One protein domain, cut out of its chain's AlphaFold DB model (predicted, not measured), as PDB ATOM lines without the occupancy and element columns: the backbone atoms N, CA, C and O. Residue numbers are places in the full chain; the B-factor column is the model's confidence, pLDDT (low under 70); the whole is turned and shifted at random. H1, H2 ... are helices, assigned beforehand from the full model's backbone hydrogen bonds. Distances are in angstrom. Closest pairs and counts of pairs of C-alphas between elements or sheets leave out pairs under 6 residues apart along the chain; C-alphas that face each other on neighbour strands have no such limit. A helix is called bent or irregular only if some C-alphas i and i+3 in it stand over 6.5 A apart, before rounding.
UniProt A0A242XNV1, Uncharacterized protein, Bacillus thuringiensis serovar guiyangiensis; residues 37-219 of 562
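Overview. This is residues 37 to 219 of the 562 residues of an uncharacterized protein of Bacillus thuringiensis serovar guiyangiensis (UniProt A0A242XNV1). Three helices, H2, H3 and H4, make a long up-and-down bundle, with H4 as its spine; past the far end of H4 the chain turns through H5 and comes back as the bent helix H6, whose second arm slants away from H4 before H7 folds back toward residue 125. Residues 39 to 46, mostly H1, stick out at the other end. The printed part has 183 residues with seven named helices, H1 to H7 in chain order, and no named strand: all helix. It is loose, radius of gyration of the C-alphas 22.4 A, spanning 86 by 43 by 24 A.

Along the chain. Find C-alpha 125 at (84.286, 114.547, 172.617); from there H4 runs 54.2 A to residue 163, with a kink of 31 degrees near residue 157. H2, residues 49 to 79, measures 45.1 A, and H3, residues 98 to 116, 26.4 A. H1 is residues 41 to 47 and H5 171 to 179. H6, residues 181 to 209, was assigned as one helix by its hydrogen bonds but is bent, C-alphas 189 and 192 being 6.8 A apart: H6a is 181 to 189, H6b 192 to 209, 25.8 A. H7, residues 211 to 219, ends at (89.947, 116.760, 174.213).

Arrangement. Start at H4, the hub. It touches H2, C-alphas of Gly 138 and Ala 65 closest at 3.8 A, and H3, Ala 146 and Tyr 98 at 5.1 A; H3 and H4 form a hairpin. H6b touches H4 with residues 192 to 196 alone, C-alphas of Pro 192 and Leu 144 closest at 6.4 A. Every O i to N i+4 pair is within hydrogen-bond range except in H4, 31 of 35.

Size, cuts and confidence. The C-alphas of Ile 37 and Asn 169 are farthest apart, 87.7 A. The printed part has no cut; the link H2 to H3 is long. Look for pLDDT under 70 at residues 37 to 44, 46 to 47, 86 and 163 to 179.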
ATOM      1  N   ILE A  37      68.142 142.546 179.494       52.56
ATOM      2  CA  ILE A  37      69.023 142.231 178.342       52.56
ATOM      3  C   ILE A  37      68.882 140.760 177.916       52.56
ATOM      4  O   ILE A  37      68.867 140.461 176.725       52.56
ATOM      5  N   THR A  38      68.643 139.871 178.877       51.06
ATOM      6  CA  THR A  38      68.377 138.433 178.716       51.06
ATOM      7  C   THR A  38      67.128 138.123 177.868       51.06
ATOM      8  O   THR A  38      67.102 137.163 177.089       51.06
ATOM      9  N   LYS A  39      66.082 138.960 177.937       52.50
ATOM     10  CA  LYS A  39      64.833 138.783 177.177       52.50
ATOM     11  C   LYS A  39      64.893 139.332 175.758       52.50
ATOM     12  O   LYS A  39      64.099 138.882 174.931       52.50
ATOM     13  N   SER A  40      65.828 140.230 175.444       64.44
ATOM     14  CA  SER A  40      65.972 140.802 174.102       64.44
ATOM     15  C   SER A  40      66.368 139.739 173.079       64.44
ATOM     16  O   SER A  40      67.411 139.095 173.200       64.44
ATOM     17  N   TRP A  41      65.567 139.585 172.022       64.19
ATOM     18  CA  TRP A  41      65.881 138.673 170.917       64.19
ATOM     19  C   TRP A  41      67.246 138.982 170.284       64.19
ATOM     20  O   TRP A  41      68.000 138.059 169.989       64.19
ATOM     21  N   LYS A  42      67.627 140.267 170.185       66.12
ATOM     22  CA  LYS A  42      68.947 140.683 169.677       66.12
ATOM     23  C   LYS A  42      70.093 140.159 170.545       66.12
ATOM     24  O   LYS A  42      71.115 139.742 170.010       66.12
ATOM     25  N   TYR A  43      69.924 140.160 171.866       67.31
ATOM     26  CA  TYR A  43      70.930 139.632 172.785       67.31
ATOM     27  C   TYR A  43      71.021 138.110 172.701       67.31
ATOM     28  O   TYR A  43      72.121 137.581 172.615       67.31
ATOM     29  N   ARG A  44      69.885 137.401 172.641       67.31
ATOM     30  CA  ARG A  44      69.882 135.936 172.469       67.31
ATOM     31  C   ARG A  44      70.514 135.509 171.142       67.31
ATOM     32  O   ARG A  44      71.238 134.520 171.113       67.31
ATOM     33  N   LEU A  45      70.268 136.267 170.071       71.06
ATOM     34  CA  LEU A  45      70.879 136.038 168.762       71.06
ATOM     35  C   LEU A  45      72.397 136.278 168.808       71.06
ATOM     36  O   LEU A  45      73.160 135.433 168.352       71.06
ATOM     37  N   ALA A  46      72.837 137.388 169.411       69.62
ATOM     38  CA  ALA A  46      74.255 137.712 169.574       69.62
ATOM     39  C   ALA A  46      74.985 136.734 170.510       69.62
ATOM     40  O   ALA A  46      76.133 136.388 170.266       69.62
ATOM     41  N   ALA A  47      74.320 136.240 171.555       69.94
ATOM     42  CA  ALA A  47      74.883 135.279 172.502       69.94
ATOM     43  C   ALA A  47      75.193 133.912 171.866       69.94
ATOM     44  O   ALA A  47      76.044 133.186 172.371       69.94
ATOM     45  N   ARG A  48      74.504 133.566 170.769       78.75
ATOM     46  CA  ARG A  48      74.677 132.311 170.019       78.75
ATOM     47  C   ARG A  48      75.143 132.528 168.578       78.75
ATOM     48  O   ARG A  48      75.053 131.611 167.763       78.75
ATOM     49  N   SER A  49      75.643 133.715 168.235       80.69
ATOM     50  CA  SER A  49      76.018 134.034 166.853       80.69
ATOM     51  C   SER A  49      77.137 133.132 166.334       80.69
ATOM     52  O   SER A  49      77.045 132.657 165.205       80.69
ATOM     53  N   SER A  50      78.149 132.840 167.159       86.50
ATOM     54  CA  SER A  50      79.207 131.883 166.812       86.50
ATOM     55  C   SER A  50      78.638 130.507 166.526       86.50
ATOM     56  O   SER A  50      78.924 129.949 165.474       86.50
ATOM     57  N   TYR A  51      77.770 129.994 167.398       88.56
ATOM     58  CA  TYR A  51      77.112 128.711 167.178       88.56
ATOM     59  C   TYR A  51      76.403 128.658 165.816       88.56
ATOM     60  O   TYR A  51      76.652 127.733 165.048       88.56
ATOM     61  N   TYR A  52      75.585 129.656 165.469       88.56
ATOM     62  CA  TYR A  52      74.858 129.658 164.192       88.56
ATOM     63  C   TYR A  52      75.782 129.744 162.972       88.56
ATOM     64  O   TYR A  52      75.599 128.992 162.017       88.56
ATOM     65  N   VAL A  53      76.789 130.620 163.007       90.44
ATOM     66  CA  VAL A  53      77.746 130.771 161.899       90.44
ATOM     67  C   VAL A  53      78.574 129.502 161.720       90.44
ATOM     68  O   VAL A  53      78.726 129.027 160.598       90.44
ATOM     69  N   ILE A  54      79.064 128.909 162.811       92.00
ATOM     70  CA  ILE A  54      79.811 127.651 162.746       92.00
ATOM     71  C   ILE A  54      78.904 126.499 162.305       92.00
ATOM     72  O   ILE A  54      79.341 125.669 161.518       92.00
ATOM     73  N   THR A  55      77.632 126.467 162.715       93.50
ATOM     74  CA  THR A  55      76.662 125.480 162.206       93.50
ATOM     75  C   THR A  55      76.496 125.609 160.691       93.50
ATOM     76  O   THR A  55      76.512 124.607 159.982       93.50
ATOM     77  N   LEU A  56      76.370 126.835 160.174       94.44
ATOM     78  CA  LEU A  56      76.260 127.083 158.737       94.44
ATOM     79  C   LEU A  56      77.525 126.639 157.989       94.44
ATOM     80  O   LEU A  56      77.427 125.993 156.948       94.44
ATOM     81  N   LEU A  57      78.706 126.934 158.541       94.56
ATOM     82  CA  LEU A  57      79.979 126.460 157.997       94.56
ATOM     83  C   LEU A  57      80.084 124.931 158.042       94.56
ATOM     84  O   LEU A  57      80.564 124.341 157.084       94.56
ATOM     85  N   LEU A  58      79.583 124.279 159.096       95.12
ATOM     86  CA  LEU A  58      79.512 122.818 159.194       95.12
ATOM     87  C   LEU A  58      78.612 122.222 158.116       95.12
ATOM     88  O   LEU A  58      79.017 121.262 157.470       95.12
ATOM     89  N   LEU A  59      77.443 122.809 157.861       95.12
ATOM     90  CA  LEU A  59      76.567 122.377 156.767       95.12
ATOM     91  C   LEU A  59      77.247 122.541 155.402       95.12
ATOM     92  O   LEU A  59      77.173 121.643 154.563       95.12
ATOM     93  N   LEU A  60      77.956 123.654 155.194       95.06
ATOM     94  CA  LEU A  60      78.729 123.891 153.975       95.06
ATOM     95  C   LEU A  60      79.879 122.881 153.829       95.06
ATOM     96  O   LEU A  60      80.075 122.312 152.757       95.06
ATOM     97  N   ALA A  61      80.611 122.615 154.909       95.25
ATOM     98  CA  ALA A  61      81.677 121.625 154.955       95.25
ATOM     99  C   ALA A  61      81.139 120.219 154.657       95.25
ATOM    100  O   ALA A  61      81.728 119.490 153.862       95.25
ATOM    101  N   TRP A  62      79.987 119.849 155.218       94.38
ATOM    102  CA  TRP A  62      79.335 118.573 154.926       94.38
ATOM    103  C   TRP A  62      78.932 118.471 153.465       94.38
ATOM    104  O   TRP A  62      79.188 117.443 152.845       94.38
ATOM    105  N   TYR A  63      78.363 119.533 152.898       94.25
ATOM    106  CA  TYR A  63      78.058 119.578 151.475       94.25
ATOM    107  C   TYR A  63      79.307 119.297 150.626       94.25
ATOM    108  O   TYR A  63      79.258 118.426 149.760       94.25
ATOM    109  N   PHE A  64      80.446 119.937 150.912       93.88
ATOM    110  CA  PHE A  64      81.694 119.679 150.183       93.88
ATOM    111  C   PHE A  64      82.272 118.278 150.425       93.88
ATOM    112  O   PHE A  64      82.812 117.683 149.490       93.88
ATOM    113  N   ALA A  65      82.132 117.719 151.629       94.56
ATOM    114  CA  ALA A  65      82.533 116.341 151.913       94.56
ATOM    115  C   ALA A  65      81.692 115.338 151.105       94.56
ATOM    116  O   ALA A  65      82.245 114.520 150.370       94.56
ATOM    117  N   PHE A  66      80.360 115.443 151.169       93.88
ATOM    118  CA  PHE A  66      79.448 114.586 150.407       93.88
ATOM    119  C   PHE A  66      79.618 114.757 148.904       93.88
ATOM    120  O   PHE A  66      79.608 113.769 148.175       93.88
ATOM    121  N   ARG A  67      79.837 115.987 148.435       91.12
ATOM    122  CA  ARG A  67      80.112 116.271 147.027       91.12
ATOM    123  C   ARG A  67      81.379 115.569 146.546       91.12
ATOM    124  O   ARG A  67      81.353 114.974 145.474       91.12
ATOM    125  N   GLY A  68      82.451 115.584 147.340       91.75
ATOM    126  CA  GLY A  68      83.685 114.856 147.035       91.75
ATOM    127  C   GLY A  68      83.455 113.347 146.951       91.75
ATOM    128  O   GLY A  68      83.842 112.721 145.966       91.75
ATOM    129  N   ILE A  69      82.753 112.776 147.936       92.75
ATOM    130  CA  ILE A  69      82.404 111.344 147.968       92.75
ATOM    131  C   ILE A  69      81.570 110.964 146.743       92.75
ATOM    132  O   ILE A  69      81.904 110.016 146.039       92.75
ATOM    133  N   TYR A  70      80.507 111.719 146.462       91.88
ATOM    134  CA  TYR A  70      79.613 111.458 145.340       91.88
ATOM    135  C   TYR A  70      80.342 111.563 144.000       91.88
ATOM    136  O   TYR A  70      80.165 110.699 143.144       91.88
ATOM    137  N   LYS A  71      81.184 112.584 143.805       90.12
ATOM    138  CA  LYS A  71      81.957 112.745 142.567       90.12
ATOM    139  C   LYS A  71      82.973 111.632 142.379       90.12
ATOM    140  O   LYS A  71      83.122 111.140 141.264       90.12
ATOM    141  N   TYR A  72      83.634 111.210 143.452       91.31
ATOM    142  CA  TYR A  72      84.565 110.093 143.400       91.31
ATOM    143  C   TYR A  72      83.859 108.760 143.112       91.31
ATOM    144  O   TYR A  72      84.299 107.997 142.254       91.31
ATOM    145  N   ALA A  73      82.719 108.509 143.759       89.81
ATOM    146  CA  ALA A  73      81.890 107.338 143.490       89.81
ATOM    147  C   ALA A  73      81.354 107.348 142.050       89.81
ATOM    148  O   ALA A  73      81.449 106.347 141.353       89.81
ATOM    149  N   SER A  74      80.860 108.495 141.576       88.06
ATOM    150  CA  SER A  74      80.364 108.677 140.204       88.06
ATOM    151  C   SER A  74      81.464 108.475 139.169       88.06
ATOM    152  O   SER A  74      81.221 107.835 138.150       88.06
ATOM    153  N   PHE A  75      82.677 108.965 139.444       88.12
ATOM    154  CA  PHE A  75      83.853 108.697 138.622       88.12
ATOM    155  C   PHE A  75      84.075 107.188 138.457       88.12
ATOM    156  O   PHE A  75      84.120 106.710 137.326       88.12
ATOM    157  N   TRP A  76      84.138 106.430 139.557       86.62
ATOM    158  CA  TRP A  76      84.327 104.975 139.508       86.62
ATOM    159  C   TRP A  76      83.171 104.247 138.828       86.62
ATOM    160  O   TRP A  76      83.402 103.349 138.024       86.62
ATOM    161  N   SER A  77      81.938 104.672 139.092       85.31
ATOM    162  CA  SER A  77      80.741 104.105 138.467       85.31
ATOM    163  C   SER A  77      80.772 104.235 136.943       85.31
ATOM    164  O   SER A  77      80.407 103.305 136.230       85.31
ATOM    165  N   ILE A  78      81.255 105.375 136.437       83.50
ATOM    166  CA  ILE A  78      81.426 105.614 135.000       83.50
ATOM    167  C   ILE A  78      82.543 104.728 134.432       83.50
ATOM    168  O   ILE A  78      82.351 104.145 133.369       83.50
ATOM    169  N   GLN A  79      83.668 104.569 135.142       81.06
ATOM    170  CA  GLN A  79      84.754 103.680 134.696       81.06
ATOM    171  C   GLN A  79      84.333 102.202 134.652       81.06
ATOM    172  O   GLN A  79      84.749 101.474 133.757       81.06
ATOM    173  N   MET A  80      83.458 101.770 135.565       80.81
ATOM    174  CA  MET A  80      82.924 100.402 135.614       80.81
ATOM    175  C   MET A  80      81.727 100.162 134.670       80.81
ATOM    176  O   MET A  80      81.155  99.074 134.675       80.81
ATOM    177  N   GLY A  81      81.319 101.156 133.873       78.62
ATOM    178  CA  GLY A  81      80.216 101.025 132.912       78.62
ATOM    179  C   GLY A  81      78.807 101.062 133.521       78.62
ATOM    180  O   GLY A  81      77.836 100.776 132.826       78.62
ATOM    181  N   ALA A  82      78.671 101.441 134.794       81.00
ATOM    182  CA  ALA A  82      77.398 101.554 135.503       81.00
ATOM    183  C   ALA A  82      77.207 102.992 136.019       81.00
ATOM    184  O   ALA A  82      77.383 103.236 137.209       81.00
ATOM    185  N   PRO A  83      76.905 103.985 135.162       77.44
ATOM    186  CA  PRO A  83      76.893 105.390 135.561       77.44
ATOM    187  C   PRO A  83      75.841 105.672 136.643       77.44
ATOM    188  O   PRO A  83      74.670 105.317 136.506       77.44
ATOM    189  N   LEU A  84      76.253 106.357 137.715       75.12
ATOM    190  CA  LEU A  84      75.328 106.874 138.725       75.12
ATOM    191  C   LEU A  84      74.475 108.015 138.136       75.12
ATOM    192  O   LEU A  84      74.976 108.782 137.307       75.12
ATOM    193  N   PRO A  85      73.210 108.174 138.573       73.81
ATOM    194  CA  PRO A  85      72.362 109.272 138.123       73.81
ATOM    195  C   PRO A  85      73.001 110.606 138.497       73.81
ATOM    196  O   PRO A  85      73.359 110.811 139.659       73.81
ATOM    197  N   THR A  86      73.140 111.507 137.522       68.62
ATOM    198  CA  THR A  86      73.761 112.822 137.702       68.62
ATOM    199  C   THR A  86      72.871 113.724 138.552       68.62
ATOM    200  O   THR A  86      71.790 114.152 138.152       68.62
ATOM    201  N   LEU A  87      73.335 114.043 139.757       78.56
ATOM    202  CA  LEU A  87      72.679 114.998 140.641       78.56
ATOM    203  C   LEU A  87      73.224 116.396 140.338       78.56
ATOM    204  O   LEU A  87      74.393 116.685 140.606       78.56
ATOM    205  N   SER A  88      72.373 117.280 139.807       73.06
ATOM    206  CA  SER A  88      72.757 118.649 139.414       73.06
ATOM    207  C   SER A  88      73.422 119.435 140.549       73.06
ATOM    208  O   SER A  88      74.366 120.183 140.312       73.06
ATOM    209  N   ILE A  89      72.984 119.196 141.789       80.88
ATOM    210  CA  ILE A  89      73.507 119.822 143.008       80.88
ATOM    211  C   ILE A  89      74.990 119.491 143.227       80.88
ATOM    212  O   ILE A  89      75.741 120.348 143.676       80.88
ATOM    213  N   PHE A  90      75.446 118.285 142.884       80.94
ATOM    214  CA  PHE A  90      76.853 117.912 143.044       80.94
ATOM    215  C   PHE A  90      77.690 118.207 141.795       80.94
ATOM    216  O   PHE A  90      78.907 118.362 141.902       80.94
ATOM    217  N   GLY A  91      77.054 118.410 140.643       78.94
ATOM    218  CA  GLY A  91      77.716 118.739 139.385       78.94
ATOM    219  C   GLY A  91      78.437 117.548 138.751       78.94
ATOM    220  O   GLY A  91      78.583 116.481 139.345       78.94
ATOM    221  N   ASN A  92      78.894 117.740 137.515       81.25
ATOM    222  CA  ASN A  92      79.523 116.682 136.732       81.25
ATOM    223  C   ASN A  92      80.965 116.412 137.225       81.25
ATOM    224  O   ASN A  92      81.770 117.351 137.299       81.25
ATOM    225  N   PRO A  93      81.331 115.151 137.541       81.88
ATOM    226  CA  PRO A  93      82.663 114.806 138.041       81.88
ATOM    227  C   PRO A  93      83.794 115.116 137.052       81.88
ATOM    228  O   PRO A  93      84.928 115.284 137.489       81.88
ATOM    229  N   PHE A  94      83.509 115.222 135.754       80.31
ATOM    230  CA  PHE A  94      84.507 115.477 134.721       80.31
ATOM    231  C   PHE A  94      84.581 116.953 134.318       80.31
ATOM    232  O   PHE A  94      85.673 117.464 134.094       80.31
ATOM    233  N   GLU A  95      83.465 117.668 134.209       78.94
ATOM    234  CA  GLU A  95      83.453 119.052 133.691       78.94
ATOM    235  C   GLU A  95      83.868 120.104 134.723       78.94
ATOM    236  O   GLU A  95      84.279 121.204 134.359       78.94
ATOM    237  N   THR A  96      83.790 119.778 136.014       77.75
ATOM    238  CA  THR A  96      84.114 120.740 137.070       77.75
ATOM    239  C   THR A  96      85.629 120.961 137.191       77.75
ATOM    240  O   THR A  96      86.404 120.014 137.072       77.75
ATOM    241  N   ASN A  97      86.068 122.196 137.485       84.00
ATOM    242  CA  ASN A  97      87.480 122.492 137.759       84.00
ATOM    243  C   ASN A  97      87.909 121.873 139.099       84.00
ATOM    244  O   ASN A  97      87.688 122.433 140.176       84.00
ATOM    245  N   TYR A  98      88.510 120.693 139.005       83.88
ATOM    246  CA  TYR A  98      88.818 119.825 140.132       83.88
ATOM    247  C   TYR A  98      89.921 120.374 141.050       83.88
ATOM    248  O   TYR A  98      89.836 120.182 142.255       83.88
ATOM    249  N   TYR A  99      90.903 121.133 140.549       86.25
ATOM    250  CA  TYR A  99      91.924 121.740 141.418       86.25
ATOM    251  C   TYR A  99      91.360 122.868 142.282       86.25
ATOM    252  O   TYR A  99      91.604 122.917 143.489       86.25
ATOM    253  N   LEU A 100      90.596 123.774 141.665       88.50
ATOM    254  CA  LEU A 100      90.044 124.935 142.357       88.50
ATOM    255  C   LEU A 100      89.005 124.502 143.397       88.50
ATOM    256  O   LEU A 100      89.041 124.962 144.537       88.50
ATOM    257  N   GLU A 101      88.123 123.566 143.041       90.12
ATOM    258  CA  GLU A 101      87.141 123.036 143.984       90.12
ATOM    259  C   GLU A 101      87.795 122.289 145.149       90.12
ATOM    260  O   GLU A 101      87.405 122.515 146.294       90.12
ATOM    261  N   THR A 102      88.798 121.445 144.895       91.75
ATOM    262  CA  THR A 102      89.492 120.720 145.966       91.75
ATOM    263  C   THR A 102      90.215 121.673 146.911       91.75
ATOM    264  O   THR A 102      90.110 121.506 148.125       91.75
ATOM    265  N   PHE A 103      90.855 122.726 146.391       93.31
ATOM    266  CA  PHE A 103      91.484 123.756 147.220       93.31
ATOM    267  C   PHE A 103      90.476 124.446 148.156       93.31
ATOM    268  O   PHE A 103      90.685 124.487 149.370       93.31
ATOM    269  N   PHE A 104      89.350 124.934 147.621       92.50
ATOM    270  CA  PHE A 104      88.311 125.569 148.442       92.50
ATOM    271  C   PHE A 104      87.657 124.587 149.417       92.50
ATOM    272  O   PHE A 104      87.385 124.951 150.561       92.50
ATOM    273  N   SER A 105      87.451 123.337 149.000       94.12
ATOM    274  CA  SER A 105      86.890 122.286 149.854       94.12
ATOM    275  C   SER A 105      87.801 122.002 151.041       94.12
ATOM    276  O   SER A 105      87.323 121.961 152.171       94.12
ATOM    277  N   PHE A 106      89.112 121.862 150.818       95.19
ATOM    278  CA  PHE A 106      90.086 121.672 151.895       95.19
ATOM    279  C   PHE A 106      90.072 122.850 152.856       95.19
ATOM    280  O   PHE A 106      90.015 122.650 154.068       95.19
ATOM    281  N   TRP A 107      90.070 124.073 152.321       93.94
ATOM    282  CA  TRP A 107      90.026 125.281 153.132       93.94
ATOM    283  C   TRP A 107      88.779 125.300 154.028       93.94
ATOM    284  O   TRP A 107      88.894 125.415 155.246       93.94
ATOM    285  N   ILE A 108      87.592 125.072 153.460       95.19
ATOM    286  CA  ILE A 108      86.336 125.033 154.220       95.19
ATOM    287  C   ILE A 108      86.351 123.899 155.250       95.19
ATOM    288  O   ILE A 108      86.036 124.146 156.412       95.19
ATOM    289  N   LEU A 109      86.734 122.677 154.873       95.94
ATOM    290  CA  LEU A 109      86.731 121.513 155.767       95.94
ATOM    291  C   LEU A 109      87.672 121.711 156.967       95.94
ATOM    292  O   LEU A 109      87.255 121.519 158.111       95.94
ATOM    293  N   ILE A 110      88.915 122.144 156.720       94.81
ATOM    294  CA  ILE A 110      89.937 122.336 157.758       94.81
ATOM    295  C   ILE A 110      89.545 123.480 158.695       94.81
ATOM    296  O   ILE A 110      89.501 123.284 159.911       94.81
ATOM    297  N   TYR A 111      89.231 124.663 158.156       92.81
ATOM    298  CA  TYR A 111      88.905 125.819 158.993       92.81
ATOM    299  C   TYR A 111      87.593 125.625 159.749       92.81
ATOM    300  O   TYR A 111      87.491 126.037 160.900       92.81
ATOM    301  N   THR A 112      86.602 124.950 159.163       94.56
ATOM    302  CA  THR A 112      85.351 124.649 159.870       94.56
ATOM    303  C   THR A 112      85.594 123.725 161.061       94.56
ATOM    304  O   THR A 112      85.073 123.988 162.146       94.56
ATOM    305  N   TRP A 113      86.425 122.685 160.903       94.81
ATOM    306  CA  TRP A 113      86.848 121.850 162.028       94.81
ATOM    307  C   TRP A 113      87.544 122.687 163.107       94.81
ATOM    308  O   TRP A 113      87.120 122.671 164.262       94.81
ATOM    309  N   GLN A 114      88.561 123.466 162.728       93.38
ATOM    310  CA  GLN A 114      89.321 124.303 163.657       93.38
ATOM    311  C   GLN A 114      88.405 125.257 164.435       93.38
ATOM    312  O   GLN A 114      88.410 125.255 165.664       93.38
ATOM    313  N   LEU A 115      87.554 126.010 163.741       91.75
ATOM    314  CA  LEU A 115      86.625 126.954 164.359       91.75
ATOM    315  C   LEU A 115      85.567 126.267 165.231       91.75
ATOM    316  O   LEU A 115      85.148 126.843 166.234       91.75
ATOM    317  N   SER A 116      85.162 125.034 164.910       92.69
ATOM    318  CA  SER A 116      84.225 124.284 165.754       92.69
ATOM    319  C   SER A 116      84.769 124.032 167.160       92.69
ATOM    320  O   SER A 116      84.002 124.043 168.120       92.69
ATOM    321  N   THR A 117      86.093 123.924 167.320       91.75
ATOM    322  CA  THR A 117      86.720 123.716 168.635       91.75
ATOM    323  C   THR A 117      86.618 124.927 169.570       91.75
ATOM    324  O   THR A 117      86.748 124.751 170.778       91.75
ATOM    325  N   LYS A 118      86.309 126.130 169.056       88.12
ATOM    326  CA  LYS A 118      86.049 127.346 169.857       88.12
ATOM    327  C   LYS A 118      84.646 127.391 170.480       88.12
ATOM    328  O   LYS A 118      84.394 128.193 171.370       88.12
ATOM    329  N   VAL A 119      83.707 126.582 169.992       88.19
ATOM    330  CA  VAL A 119      82.287 126.649 170.376       88.19
ATOM    331  C   VAL A 119      81.995 125.531 171.371       88.19
ATOM    332  O   VAL A 119      82.075 124.357 171.007       88.19
ATOM    333  N   LYS A 120      81.615 125.863 172.615       85.69
ATOM    334  CA  LYS A 120      81.433 124.882 173.710       85.69
ATOM    335  C   LYS A 120      80.495 123.744 173.318       85.69
ATOM    336  O   LYS A 120      80.743 122.587 173.640       85.69
ATOM    337  N   THR A 121      79.457 124.059 172.545       85.94
ATOM    338  CA  THR A 121      78.484 123.077 172.039       85.94
ATOM    339  C   THR A 121      79.110 121.964 171.178       85.94
ATOM    340  O   THR A 121      78.567 120.859 171.121       85.94
ATOM    341  N   TYR A 122      80.231 122.231 170.502       89.25
ATOM    342  CA  TYR A 122      80.961 121.270 169.667       89.25
ATOM    343  C   TYR A 122      82.223 120.719 170.337       89.25
ATOM    344  O   TYR A 122      82.844 119.812 169.790       89.25
ATOM    345  N   GLN A 123      82.577 121.205 171.532       88.50
ATOM    346  CA  GLN A 123      83.724 120.710 172.293       88.50
ATOM    347  C   GLN A 123      83.481 119.330 172.928       88.50
ATOM    348  O   GLN A 123      84.443 118.691 173.345       88.50
ATOM    349  N   GLU A 124      82.235 118.842 172.970       90.19
ATOM    350  CA  GLU A 124      81.912 117.479 173.411       90.19
ATOM    351  C   GLU A 124      82.691 116.439 172.587       90.19
ATOM    352  O   GLU A 124      82.645 116.453 171.355       90.19
ATOM    353  N   ILE A 125      83.354 115.488 173.258       89.94
ATOM    354  CA  ILE A 125      84.286 114.547 172.617       89.94
ATOM    355  C   ILE A 125      83.662 113.769 171.447       89.94
ATOM    356  O   ILE A 125      84.301 113.591 170.412       89.94
ATOM    357  N   LYS A 126      82.390 113.363 171.564       91.31
ATOM    358  CA  LYS A 126      81.666 112.643 170.502       91.31
ATOM    359  C   LYS A 126      81.471 113.510 169.258       91.31
ATOM    360  O   LYS A 126      81.682 113.048 168.140       91.31
ATOM    361  N   ARG A 127      81.095 114.777 169.455       91.75
ATOM    362  CA  ARG A 127      80.881 115.744 168.369       91.75
ATOM    363  C   ARG A 127      82.200 116.147 167.730       91.75
ATOM    364  O   ARG A 127      82.263 116.221 166.507       91.75
ATOM    365  N   ARG A 128      83.251 116.327 168.539       92.69
ATOM    366  CA  ARG A 128      84.610 116.577 168.049       92.69
ATOM    367  C   ARG A 128      85.053 115.485 167.081       92.69
ATOM    368  O   ARG A 128      85.416 115.793 165.952       92.69
ATOM    369  N   TRP A 129      84.950 114.220 167.492       92.38
ATOM    370  CA  TRP A 129      85.282 113.085 166.628       92.38
ATOM    371  C   TRP A 129      84.452 113.064 165.352       92.38
ATOM    372  O   TRP A 129      85.010 112.915 164.274       92.38
ATOM    373  N   PHE A 130      83.142 113.280 165.453       94.00
ATOM    374  CA  PHE A 130      82.273 113.298 164.281       94.00
ATOM    375  C   PHE A 130      82.683 114.369 163.256       94.00
ATOM    376  O   PHE A 130      82.835 114.069 162.073       94.00
ATOM    377  N   ILE A 131      82.916 115.608 163.702       94.81
ATOM    378  CA  ILE A 131      83.315 116.713 162.818       94.81
ATOM    379  C   ILE A 131      84.715 116.462 162.238       94.81
ATOM    380  O   ILE A 131      84.922 116.650 161.039       94.81
ATOM    381  N   PHE A 132      85.659 116.000 163.063       94.88
ATOM    382  CA  PHE A 132      87.016 115.672 162.630       94.88
ATOM    383  C   PHE A 132      87.031 114.551 161.580       94.88
ATOM    384  O   PHE A 132      87.657 114.695 160.531       94.88
ATOM    385  N   SER A 133      86.295 113.462 161.815       92.94
ATOM    386  CA  SER A 133      86.174 112.350 160.870       92.94
ATOM    387  C   SER A 133      85.534 112.788 159.555       92.94
ATOM    388  O   SER A 133      86.027 112.413 158.495       92.94
ATOM    389  N   MET A 134      84.491 113.623 159.596       93.75
ATOM    390  CA  MET A 134      83.874 114.171 158.382       93.75
ATOM    391  C   MET A 134      84.843 115.046 157.582       93.75
ATOM    392  O   MET A 134      84.882 114.952 156.356       93.75
ATOM    393  N   MET A 135      85.649 115.864 158.263       95.94
ATOM    394  CA  MET A 135      86.703 116.651 157.625       95.94
ATOM    395  C   MET A 135      87.738 115.746 156.946       95.94
ATOM    396  O   MET A 135      88.027 115.942 155.766       95.94
ATOM    397  N   LEU A 136      88.222 114.712 157.638       94.25
ATOM    398  CA  LEU A 136      89.221 113.785 157.107       94.25
ATOM    399  C   LEU A 136      88.694 112.978 155.908       94.25
ATOM    400  O   LEU A 136      89.354 112.923 154.872       94.25
ATOM    401  N   ILE A 137      87.487 112.414 156.009       94.25
ATOM    402  CA  ILE A 137      86.841 111.674 154.911       94.25
ATOM    403  C   ILE A 137      86.601 112.596 153.711       94.25
ATOM    404  O   ILE A 137      86.879 112.213 152.574       94.25
ATOM    405  N   GLY A 138      86.121 113.821 153.950       95.12
ATOM    406  CA  GLY A 138      85.892 114.809 152.898       95.12
ATOM    407  C   GLY A 138      87.175 115.185 152.154       95.12
ATOM    408  O   GLY A 138      87.177 115.203 150.925       95.12
ATOM    409  N   ILE A 139      88.272 115.422 152.881       95.12
ATOM    410  CA  ILE A 139      89.591 115.709 152.295       95.12
ATOM    411  C   ILE A 139      90.066 114.531 151.445       95.12
ATOM    412  O   ILE A 139      90.466 114.732 150.301       95.12
ATOM    413  N   VAL A 140      89.977 113.305 151.967       95.00
ATOM    414  CA  VAL A 140      90.375 112.096 151.233       95.00
ATOM    415  C   VAL A 140      89.567 111.944 149.943       95.00
ATOM    416  O   VAL A 140      90.150 111.745 148.881       95.00
ATOM    417  N   ALA A 141      88.243 112.087 149.999       94.12
ATOM    418  CA  ALA A 141      87.392 111.937 148.822       94.12
ATOM    419  C   ALA A 141      87.665 113.015 147.755       94.12
ATOM    420  O   ALA A 141      87.765 112.701 146.570       94.12
ATOM    421  N   GLN A 142      87.838 114.273 148.174       93.44
ATOM    422  CA  GLN A 142      88.174 115.391 147.284       93.44
ATOM    423  C   GLN A 142      89.574 115.244 146.666       93.44
ATOM    424  O   GLN A 142      89.769 115.553 145.490       93.44
ATOM    425  N   TYR A 143      90.541 114.732 147.435       93.00
ATOM    426  CA  TYR A 143      91.881 114.412 146.944       93.00
ATOM    427  C   TYR A 143      91.838 113.317 145.876       93.00
ATOM    428  O   TYR A 143      92.354 113.499 144.773       93.00
ATOM    429  N   LEU A 144      91.191 112.190 146.195       92.88
ATOM    430  CA  LEU A 144      91.082 111.049 145.292       92.88
ATOM    431  C   LEU A 144      90.372 111.445 143.995       92.88
ATOM    432  O   LEU A 144      90.868 111.144 142.914       92.88
ATOM    433  N   TRP A 145      89.271 112.195 144.079       91.69
ATOM    434  CA  TRP A 145      88.587 112.719 142.898       91.69
ATOM    435  C   TRP A 145      89.490 113.622 142.045       91.69
ATOM    436  O   TRP A 145      89.627 113.383 140.843       91.69
ATOM    437  N   ALA A 146      90.147 114.616 142.649       91.25
ATOM    438  CA  ALA A 146      90.981 115.562 141.907       91.25
ATOM    439  C   ALA A 146      92.205 114.929 141.245       91.25
ATOM    440  O   ALA A 146      92.680 115.452 140.239       91.25
ATOM    441  N   PHE A 147      92.704 113.811 141.775       88.56
ATOM    442  CA  PHE A 147      93.804 113.074 141.161       88.56
ATOM    443  C   PHE A 147      93.325 112.078 140.094       88.56
ATOM    444  O   PHE A 147      93.968 111.916 139.058       88.56
ATOM    445  N   SER A 148      92.175 111.432 140.303       88.31
ATOM    446  CA  SER A 148      91.641 110.428 139.377       88.31
ATOM    447  C   SER A 148      91.080 111.025 138.077       88.31
ATOM    448  O   SER A 148      91.219 110.418 137.015       88.31
ATOM    449  N   VAL A 149      90.491 112.225 138.112       86.75
ATOM    450  CA  VAL A 149      89.915 112.863 136.910       86.75
ATOM    451  C   VAL A 149      90.961 113.193 135.829       86.75
ATOM    452  O   VAL A 149      90.722 112.831 134.674       86.75
ATOM    453  N   PRO A 150      92.115 113.820 136.136       85.56
ATOM    454  CA  PRO A 150      93.199 114.026 135.169       85.56
ATOM    455  C   PRO A 150      93.684 112.740 134.511       85.56
ATOM    456  O   PRO A 150      93.920 112.723 133.303       85.56
ATOM    457  N   LEU A 151      93.803 111.660 135.289       83.44
ATOM    458  CA  LEU A 151      94.225 110.364 134.766       83.44
ATOM    459  C   LEU A 151      93.243 109.873 133.691       83.44
ATOM    460  O   LEU A 151      93.657 109.459 132.614       83.44
ATOM    461  N   ALA A 152      91.939 110.005 133.923       81.00
ATOM    462  CA  ALA A 152      90.942 109.590 132.941       81.00
ATOM    463  C   ALA A 152      90.843 110.534 131.733       81.00
ATOM    464  O   ALA A 152      90.618 110.075 130.619       81.00
ATOM    465  N   LYS A 153      90.986 111.850 131.936       81.94
ATOM    466  CA  LYS A 153      90.799 112.849 130.871       81.94
ATOM    467  C   LYS A 153      92.011 113.060 129.977       81.94
ATOM    468  O   LYS A 153      91.843 113.399 128.813       81.94
ATOM    469  N   ILE A 154      93.206 112.966 130.543       80.75
ATOM    470  CA  ILE A 154      94.447 113.359 129.872       80.75
ATOM    471  C   ILE A 154      95.289 112.115 129.617       80.75
ATOM    472  O   ILE A 154      95.685 111.860 128.484       80.75
ATOM    473  N   PHE A 155      95.524 111.314 130.658       78.00
ATOM    474  CA  PHE A 155      96.455 110.194 130.583       78.00
ATOM    475  C   PHE A 155      95.907 109.016 129.765       78.00
ATOM    476  O   PHE A 155      96.627 108.496 128.918       78.00
ATOM    477  N   ILE A 156      94.633 108.634 129.930       74.69
ATOM    478  CA  ILE A 156      94.036 107.547 129.132       74.69
ATOM    479  C   ILE A 156      93.980 107.880 127.636       74.69
ATOM    480  O   ILE A 156      94.473 107.071 126.850       74.69
ATOM    481  N   PRO A 157      93.432 109.031 127.192       76.88
ATOM    482  CA  PRO A 157      93.423 109.359 125.768       76.88
ATOM    483  C   PRO A 157      94.832 109.448 125.181       76.88
ATOM    484  O   PRO A 157      95.052 109.003 124.058       76.88
ATOM    485  N   PHE A 158      95.801 109.946 125.957       79.12
ATOM    486  CA  PHE A 158      97.208 109.940 125.571       79.12
ATOM    487  C   PHE A 158      97.749 108.515 125.378       79.12
ATOM    488  O   PHE A 158      98.314 108.220 124.324       79.12
ATOM    489  N   LEU A 159      97.535 107.610 126.337       72.19
ATOM    490  CA  LEU A 159      97.972 106.219 126.214       72.19
ATOM    491  C   LEU A 159      97.275 105.491 125.065       72.19
ATOM    492  O   LEU A 159      97.949 104.794 124.322       72.19
ATOM    493  N   ASN A 160      95.972 105.698 124.862       70.62
ATOM    494  CA  ASN A 160      95.249 105.146 123.712       70.62
ATOM    495  C   ASN A 160      95.816 105.660 122.383       70.62
ATOM    496  O   ASN A 160      95.969 104.885 121.444       70.62
ATOM    497  N   SER A 161      96.171 106.949 122.307       75.75
ATOM    498  CA  SER A 161      96.786 107.522 121.103       75.75
ATOM    499  C   SER A 161      98.169 106.934 120.813       75.75
ATOM    500  O   SER A 161      98.529 106.768 119.654       75.75
ATOM    501  N   LYS A 162      98.925 106.573 121.859       70.75
ATOM    502  CA  LYS A 162     100.267 105.993 121.739       70.75
ATOM    503  C   LYS A 162     100.274 104.478 121.598       70.75
ATOM    504  O   LYS A 162     101.165 103.953 120.946       70.75
ATOM    505  N   ALA A 163      99.280 103.776 122.137       63.62
ATOM    506  CA  ALA A 163      99.134 102.332 121.990       63.62
ATOM    507  C   ALA A 163      99.002 101.919 120.515       63.62
ATOM    508  O   ALA A 163      99.572 100.912 120.121       63.62
ATOM    509  N   GLY A 164      98.337 102.735 119.687       62.28
ATOM    510  CA  GLY A 164      98.252 102.513 118.237       62.28
ATOM    511  C   GLY A 164      99.554 102.760 117.457       62.28
ATOM    512  O   GLY A 164      99.607 102.449 116.272       62.28
ATOM    513  N   GLU A 165     100.592 103.320 118.087       65.38
ATOM    514  CA  GLU A 165     101.903 103.586 117.470       65.38
ATOM    515  C   GLU A 165     102.966 102.530 117.842       65.38
ATOM    516  O   GLU A 165     104.051 102.515 117.259       65.38
ATOM    517  N   VAL A 166     102.689 101.652 118.814       60.94
ATOM    518  CA  VAL A 166     103.645 100.652 119.310       60.94
ATOM    519  C   VAL A 166     103.423  99.328 118.576       60.94
ATOM    520  O   VAL A 166     102.558  98.555 118.961       60.94
ATOM    521  N   SER A 167     104.230  99.033 117.550       57.59
ATOM    522  CA  SER A 167     104.315  97.674 116.993       57.59
ATOM    523  C   SER A 167     105.262  96.837 117.852       57.59
ATOM    524  O   SER A 167     106.475  97.084 117.852       57.59
ATOM    525  N   LEU A 168     104.747  95.857 118.593       61.66
ATOM    526  CA  LEU A 168     105.607  94.912 119.304       61.66
ATOM    527  C   LEU A 168     106.001  93.783 118.341       61.66
ATOM    528  O   LEU A 168     105.201  93.314 117.540       61.66
ATOM    529  N   ASN A 169     107.250  93.314 118.419       58.09
ATOM    530  CA  ASN A 169     107.725  92.195 117.588       58.09
ATOM    531  C   ASN A 169     106.987  90.867 117.873       58.09
ATOM    532  O   ASN A 169     107.123  89.922 117.099       58.09
ATOM    533  N   ASP A 170     106.213  90.790 118.962       66.06
ATOM    534  CA  ASP A 170     105.430  89.622 119.360       66.06
ATOM    535  C   ASP A 170     103.930  89.962 119.404       66.06
ATOM    536  O   ASP A 170     103.442  90.615 120.333       66.06
ATOM    537  N   LYS A 171     103.195  89.485 118.390       61.78
ATOM    538  CA  LYS A 171     101.746  89.699 118.237       61.78
ATOM    539  C   LYS A 171     100.930  89.135 119.402       61.78
ATOM    540  O   LYS A 171      99.897  89.699 119.739       61.78
ATOM    541  N   GLY A 172     101.390  88.056 120.046       64.81
ATOM    542  CA  GLY A 172     100.676  87.473 121.187       64.81
ATOM    543  C   GLY A 172     100.712  88.378 122.420       64.81
ATOM    544  O   GLY A 172      99.751  88.445 123.189       64.81
ATOM    545  N   LEU A 173     101.808  89.117 122.587       61.19
ATOM    546  CA  LEU A 173     102.011  90.062 123.682       61.19
ATOM    547  C   LEU A 173     101.227  91.361 123.438       61.19
ATOM    548  O   LEU A 173     100.611  91.890 124.363       61.19
ATOM    549  N   GLU A 174     101.176  91.815 122.185       64.19
ATOM    550  CA  GLU A 174     100.363  92.953 121.743       64.19
ATOM    551  C   GLU A 174      98.860  92.707 121.975       64.19
ATOM    552  O   GLU A 174      98.207  93.492 122.669       64.19
ATOM    553  N   ASP A 175      98.336  91.559 121.534       64.88
ATOM    554  CA  ASP A 175      96.928  91.178 121.730       64.88
ATOM    555  C   ASP A 175      96.567  91.000 123.217       64.88
ATOM    556  O   ASP A 175      95.465  91.346 123.659       64.88
ATOM    557  N   THR A 176      97.501  90.507 124.037       64.81
ATOM    558  CA  THR A 176      97.287  90.323 125.484       64.81
ATOM    559  C   THR A 176      97.266  91.653 126.244       64.81
ATOM    560  O   THR A 176      96.472  91.823 127.175       64.81
ATOM    561  N   ILE A 177      98.115  92.613 125.862       65.25
ATOM    562  CA  ILE A 177      98.137  93.954 126.461       65.25
ATOM    563  C   ILE A 177      96.892  94.741 126.053       65.25
ATOM    564  O   ILE A 177      96.271  95.371 126.910       65.25
ATOM    565  N   LEU A 178      96.492  94.674 124.781       65.75
ATOM    566  CA  LEU A 178      95.304  95.365 124.278       65.75
ATOM    567  C   LEU A 178      94.011  94.788 124.876       65.75
ATOM    568  O   LEU A 178      93.140  95.550 125.295       65.75
ATOM    569  N   SER A 179      93.907  93.461 125.010       67.38
ATOM    570  CA  SER A 179      92.743  92.811 125.639       67.38
ATOM    571  C   SER A 179      92.626  93.086 127.145       67.38
ATOM    572  O   SER A 179      91.513  93.193 127.660       67.38
ATOM    573  N   ASN A 180      93.746  93.275 127.855       71.50
ATOM    574  CA  ASN A 180      93.765  93.597 129.290       71.50
ATOM    575  C   ASN A 180      93.936  95.090 129.604       71.50
ATOM    576  O   ASN A 180      94.025  95.461 130.778       71.50
ATOM    577  N   PHE A 181      93.952  95.961 128.593       72.50
ATOM    578  CA  PHE A 181      94.240  97.385 128.760       72.50
ATOM    579  C   PHE A 181      93.299  98.064 129.766       72.50
ATOM    580  O   PHE A 181      93.739  98.845 130.609       72.50
ATOM    581  N   SER A 182      92.014  97.689 129.759       71.56
ATOM    582  CA  SER A 182      91.031  98.161 130.742       71.56
ATOM    583  C   SER A 182      91.451  97.827 132.178       71.56
ATOM    584  O   SER A 182      91.494  98.715 133.028       71.56
ATOM    585  N   ASN A 183      91.852  96.584 132.460       76.62
ATOM    586  CA  ASN A 183      92.281  96.161 133.799       76.62
ATOM    587  C   ASN A 183      93.548  96.900 134.258       76.62
ATOM    588  O   ASN A 183      93.655  97.282 135.424       76.62
ATOM    589  N   ILE A 184      94.479  97.166 133.336       77.75
ATOM    590  CA  ILE A 184      95.677  97.974 133.609       77.75
ATOM    591  C   ILE A 184      95.275  99.409 133.986       77.75
ATOM    592  O   ILE A 184      95.797  99.954 134.958       77.75
ATOM    593  N   MET A 185      94.304 100.011 133.292       77.12
ATOM    594  CA  MET A 185      93.808 101.353 133.631       77.12
ATOM    595  C   MET A 185      93.107 101.401 134.994       77.12
ATOM    596  O   MET A 185      93.325 102.341 135.761       77.12
ATOM    597  N   HIS A 186      92.337 100.370 135.353       79.62
ATOM    598  CA  HIS A 186      91.741 100.252 136.690       79.62
ATOM    599  C   HIS A 186      92.813 100.186 137.788       79.62
ATOM    600  O   HIS A 186      92.664 100.819 138.835       79.62
ATOM    601  N   LEU A 187      93.923  99.483 137.538       81.94
ATOM    602  CA  LEU A 187      95.062  99.439 138.456       81.94
ATOM    603  C   LEU A 187      95.730 100.815 138.601       81.94
ATOM    604  O   LEU A 187      96.019 101.235 139.720       81.94
ATOM    605  N   VAL A 188      95.900 101.561 137.503       82.31
ATOM    606  CA  VAL A 188      96.420 102.941 137.540       82.31
ATOM    607  C   VAL A 188      95.505 103.860 138.362       82.31
ATOM    608  O   VAL A 188      95.992 104.639 139.181       82.31
ATOM    609  N   PHE A 189      94.181 103.734 138.226       82.25
ATOM    610  CA  PHE A 189      93.219 104.489 139.041       82.25
ATOM    611  C   PHE A 189      93.199 104.093 140.520       82.25
ATOM    612  O   PHE A 189      92.786 104.903 141.354       82.25
ATOM    613  N   ALA A 190      93.654 102.886 140.861       85.31
ATOM    614  CA  ALA A 190      93.767 102.425 142.240       85.31
ATOM    615  C   ALA A 190      95.023 102.959 142.954       85.31
ATOM    616  O   ALA A 190      95.031 103.014 144.183       85.31
ATOM    617  N   ILE A 191      96.060 103.409 142.232       87.75
ATOM    618  CA  ILE A 191      97.316 103.911 142.831       87.75
ATOM    619  C   ILE A 191      97.074 105.002 143.893       87.75
ATOM    620  O   ILE A 191      97.590 104.861 145.004       87.75
ATOM    621  N   PRO A 192      96.271 106.058 143.643       89.25
ATOM    622  CA  PRO A 192      96.006 107.089 144.650       89.25
ATOM    623  C   PRO A 192      95.319 106.531 145.899       89.25
ATOM    624  O   PRO A 192      95.610 106.970 147.009       89.25
ATOM    625  N   VAL A 193      94.441 105.537 145.730       91.31
ATOM    626  CA  VAL A 193      93.765 104.852 146.840       91.31
ATOM    627  C   VAL A 193      94.771 104.075 147.671       91.31
ATOM    628  O   VAL A 193      94.774 104.205 148.891       91.31
ATOM    629  N   ILE A 194      95.654 103.314 147.021       91.88
ATOM    630  CA  ILE A 194      96.709 102.547 147.690       91.88
ATOM    631  C   ILE A 194      97.610 103.490 148.496       91.88
ATOM    632  O   ILE A 194      97.858 103.234 149.672       91.88
ATOM    633  N   ILE A 195      98.038 104.612 147.907       91.69
ATOM    634  CA  ILE A 195      98.853 105.622 148.599       91.69
ATOM    635  C   ILE A 195      98.116 106.164 149.829       91.69
ATOM    636  O   ILE A 195      98.695 106.217 150.913       91.69
ATOM    637  N   ILE A 196      96.837 106.525 149.698       93.12
ATOM    638  CA  ILE A 196      96.037 107.010 150.829       93.12
ATOM    639  C   ILE A 196      95.895 105.941 151.916       93.12
ATOM    640  O   ILE A 196      96.047 106.265 153.091       93.12
ATOM    641  N   ILE A 197      95.658 104.676 151.561       94.06
ATOM    642  CA  ILE A 197      95.587 103.572 152.529       94.06
ATOM    643  C   ILE A 197      96.908 103.450 153.293       94.06
ATOM    644  O   ILE A 197      96.890 103.363 154.519       94.06
ATOM    645  N   LEU A 198      98.051 103.501 152.602       94.50
ATOM    646  CA  LEU A 198      99.369 103.446 153.240       94.50
ATOM    647  C   LEU A 198      99.590 104.626 154.200       94.50
ATOM    648  O   LEU A 198     100.054 104.422 155.322       94.50
ATOM    649  N   VAL A 199      99.203 105.843 153.803       93.25
ATOM    650  CA  VAL A 199      99.276 107.036 154.664       93.25
ATOM    651  C   VAL A 199      98.356 106.905 155.880       93.25
ATOM    652  O   VAL A 199      98.766 107.233 156.992       93.25
ATOM    653  N   LEU A 200      97.133 106.397 155.707       91.38
ATOM    654  CA  LEU A 200      96.188 106.185 156.806       91.38
ATOM    655  C   LEU A 200      96.667 105.098 157.774       91.38
ATOM    656  O   LEU A 200      96.524 105.274 158.980       91.38
ATOM    657  N   LEU A 201      97.271 104.014 157.282       94.00
ATOM    658  CA  LEU A 201      97.891 102.983 158.121       94.00
ATOM    659  C   LEU A 201      99.071 103.548 158.919       94.00
ATOM    660  O   LEU A 201      99.201 103.267 160.111       94.00
ATOM    661  N   TRP A 202      99.900 104.378 158.284       94.75
ATOM    662  CA  TRP A 202     100.996 105.074 158.955       94.75
ATOM    663  C   TRP A 202     100.487 106.040 160.040       94.75
ATOM    664  O   TRP A 202     100.966 105.993 161.172       94.75
ATOM    665  N   LEU A 203      99.457 106.842 159.748       90.69
ATOM    666  CA  LEU A 203      98.808 107.716 160.735       90.69
ATOM    667  C   LEU A 203      98.165 106.922 161.878       90.69
ATOM    668  O   LEU A 203      98.272 107.313 163.039       90.69
ATOM    669  N   PHE A 204      97.514 105.798 161.568       91.88
ATOM    670  CA  PHE A 204      96.895 104.929 162.566       91.88
ATOM    671  C   PHE A 204      97.936 104.319 163.510       91.88
ATOM    672  O   PHE A 204      97.705 104.262 164.717       91.88
ATOM    673  N   LYS A 205      99.101 103.923 162.980       94.38
ATOM    674  CA  LYS A 205     100.237 103.467 163.786       94.38
ATOM    675  C   LYS A 205     100.683 104.548 164.779       94.38
ATOM    676  O   LYS A 205     100.729 104.265 165.972       94.38
ATOM    677  N   ILE A 206     100.918 105.780 164.313       91.62
ATOM    678  CA  ILE A 206     101.308 106.915 165.177       91.62
ATOM    679  C   ILE A 206     100.250 107.176 166.254       91.62
ATOM    680  O   ILE A 206     100.573 107.354 167.428       91.62
ATOM    681  N   PHE A 207      98.971 107.166 165.867       90.62
ATOM    682  CA  PHE A 207      97.870 107.349 166.808       90.62
ATOM    683  C   PHE A 207      97.849 106.264 167.890       90.62
ATOM    684  O   PHE A 207      97.589 106.566 169.052       90.62
ATOM    685  N   TYR A 208      98.116 105.007 167.531       92.75
ATOM    686  CA  TYR A 208      98.141 103.905 168.489       92.75
ATOM    687  C   TYR A 208      99.339 103.994 169.446       92.75
ATOM    688  O   TYR A 208      99.168 103.776 170.646       92.75
ATOM    689  N   GLU A 209     100.517 104.371 168.938       93.88
ATOM    690  CA  GLU A 209     101.742 104.566 169.728       93.88
ATOM    691  C   GLU A 209     101.582 105.682 170.779       93.88
ATOM    692  O   GLU A 209     101.964 105.493 171.932       93.88
ATOM    693  N   HIS A 210     100.922 106.792 170.427       93.69
ATOM    694  CA  HIS A 210     100.732 107.960 171.305       93.69
ATOM    695  C   HIS A 210      99.288 108.138 171.808       93.69
ATOM    696  O   HIS A 210      98.861 109.237 172.163       93.69
ATOM    697  N   LYS A 211      98.501 107.055 171.860       90.38
ATOM    698  CA  LYS A 211      97.039 107.109 172.061       90.38
ATOM    699  C   LYS A 211      96.591 107.927 173.273       90.38
ATOM    700  O   LYS A 211      95.619 108.670 173.177       90.38
ATOM    701  N   LYS A 212      97.240 107.751 174.430       90.25
ATOM    702  CA  LYS A 212      96.830 108.433 175.673       90.25
ATOM    703  C   LYS A 212      97.054 109.942 175.586       90.25
ATOM    704  O   LYS A 212      96.132 110.694 175.880       90.25
ATOM    705  N   GLU A 213      98.247 110.348 175.162       91.12
ATOM    706  CA  GLU A 213      98.641 111.755 175.020       91.12
ATOM    707  C   GLU A 213      97.764 112.452 173.978       91.12
ATOM    708  O   GLU A 213      97.131 113.461 174.278       91.12
ATOM    709  N   LEU A 214      97.606 111.841 172.798       88.81
ATOM    710  CA  LEU A 214      96.806 112.409 171.714       88.81
ATOM    711  C   LEU A 214      95.321 112.529 172.065       88.81
ATOM    712  O   LEU A 214      94.687 113.493 171.649       88.81
ATOM    713  N   LEU A 215      94.738 111.584 172.812       88.56
ATOM    714  CA  LEU A 215      93.334 111.685 173.232       88.56
ATOM    715  C   LEU A 215      93.115 112.788 174.273       88.56
ATOM    716  O   LEU A 215      92.094 113.480 174.208       88.56
ATOM    717  N   ASP A 216      94.046 112.955 175.214       89.75
ATOM    718  CA  ASP A 216      93.976 114.021 176.215       89.75
ATOM    719  C   ASP A 216      94.159 115.399 175.562       89.75
ATOM    720  O   ASP A 216      93.333 116.298 175.759       89.75
ATOM    721  N   GLU A 217      95.166 115.538 174.695       89.69
ATOM    722  CA  GLU A 217      95.376 116.750 173.907       89.69
ATOM    723  C   GLU A 217      94.185 117.032 172.995       89.69
ATOM    724  O   GLU A 217      93.675 118.145 173.004       89.69
ATOM    725  N   PHE A 218      93.654 116.043 172.270       90.12
ATOM    726  CA  PHE A 218      92.505 116.235 171.379       90.12
ATOM    727  C   PHE A 218      91.247 116.699 172.120       90.12
ATOM    728  O   PHE A 218      90.445 117.448 171.557       90.12
ATOM    729  N   GLY A 219      91.054 116.289 173.377       86.75
ATOM    730  CA  GLY A 219      89.947 116.760 174.213       86.75
ATOM    731  C   GLY A 219      90.098 118.220 174.646       86.75
ATOM    732  O   GLY A 219      89.109 118.952 174.688       86.75
TER     733      GLY A 219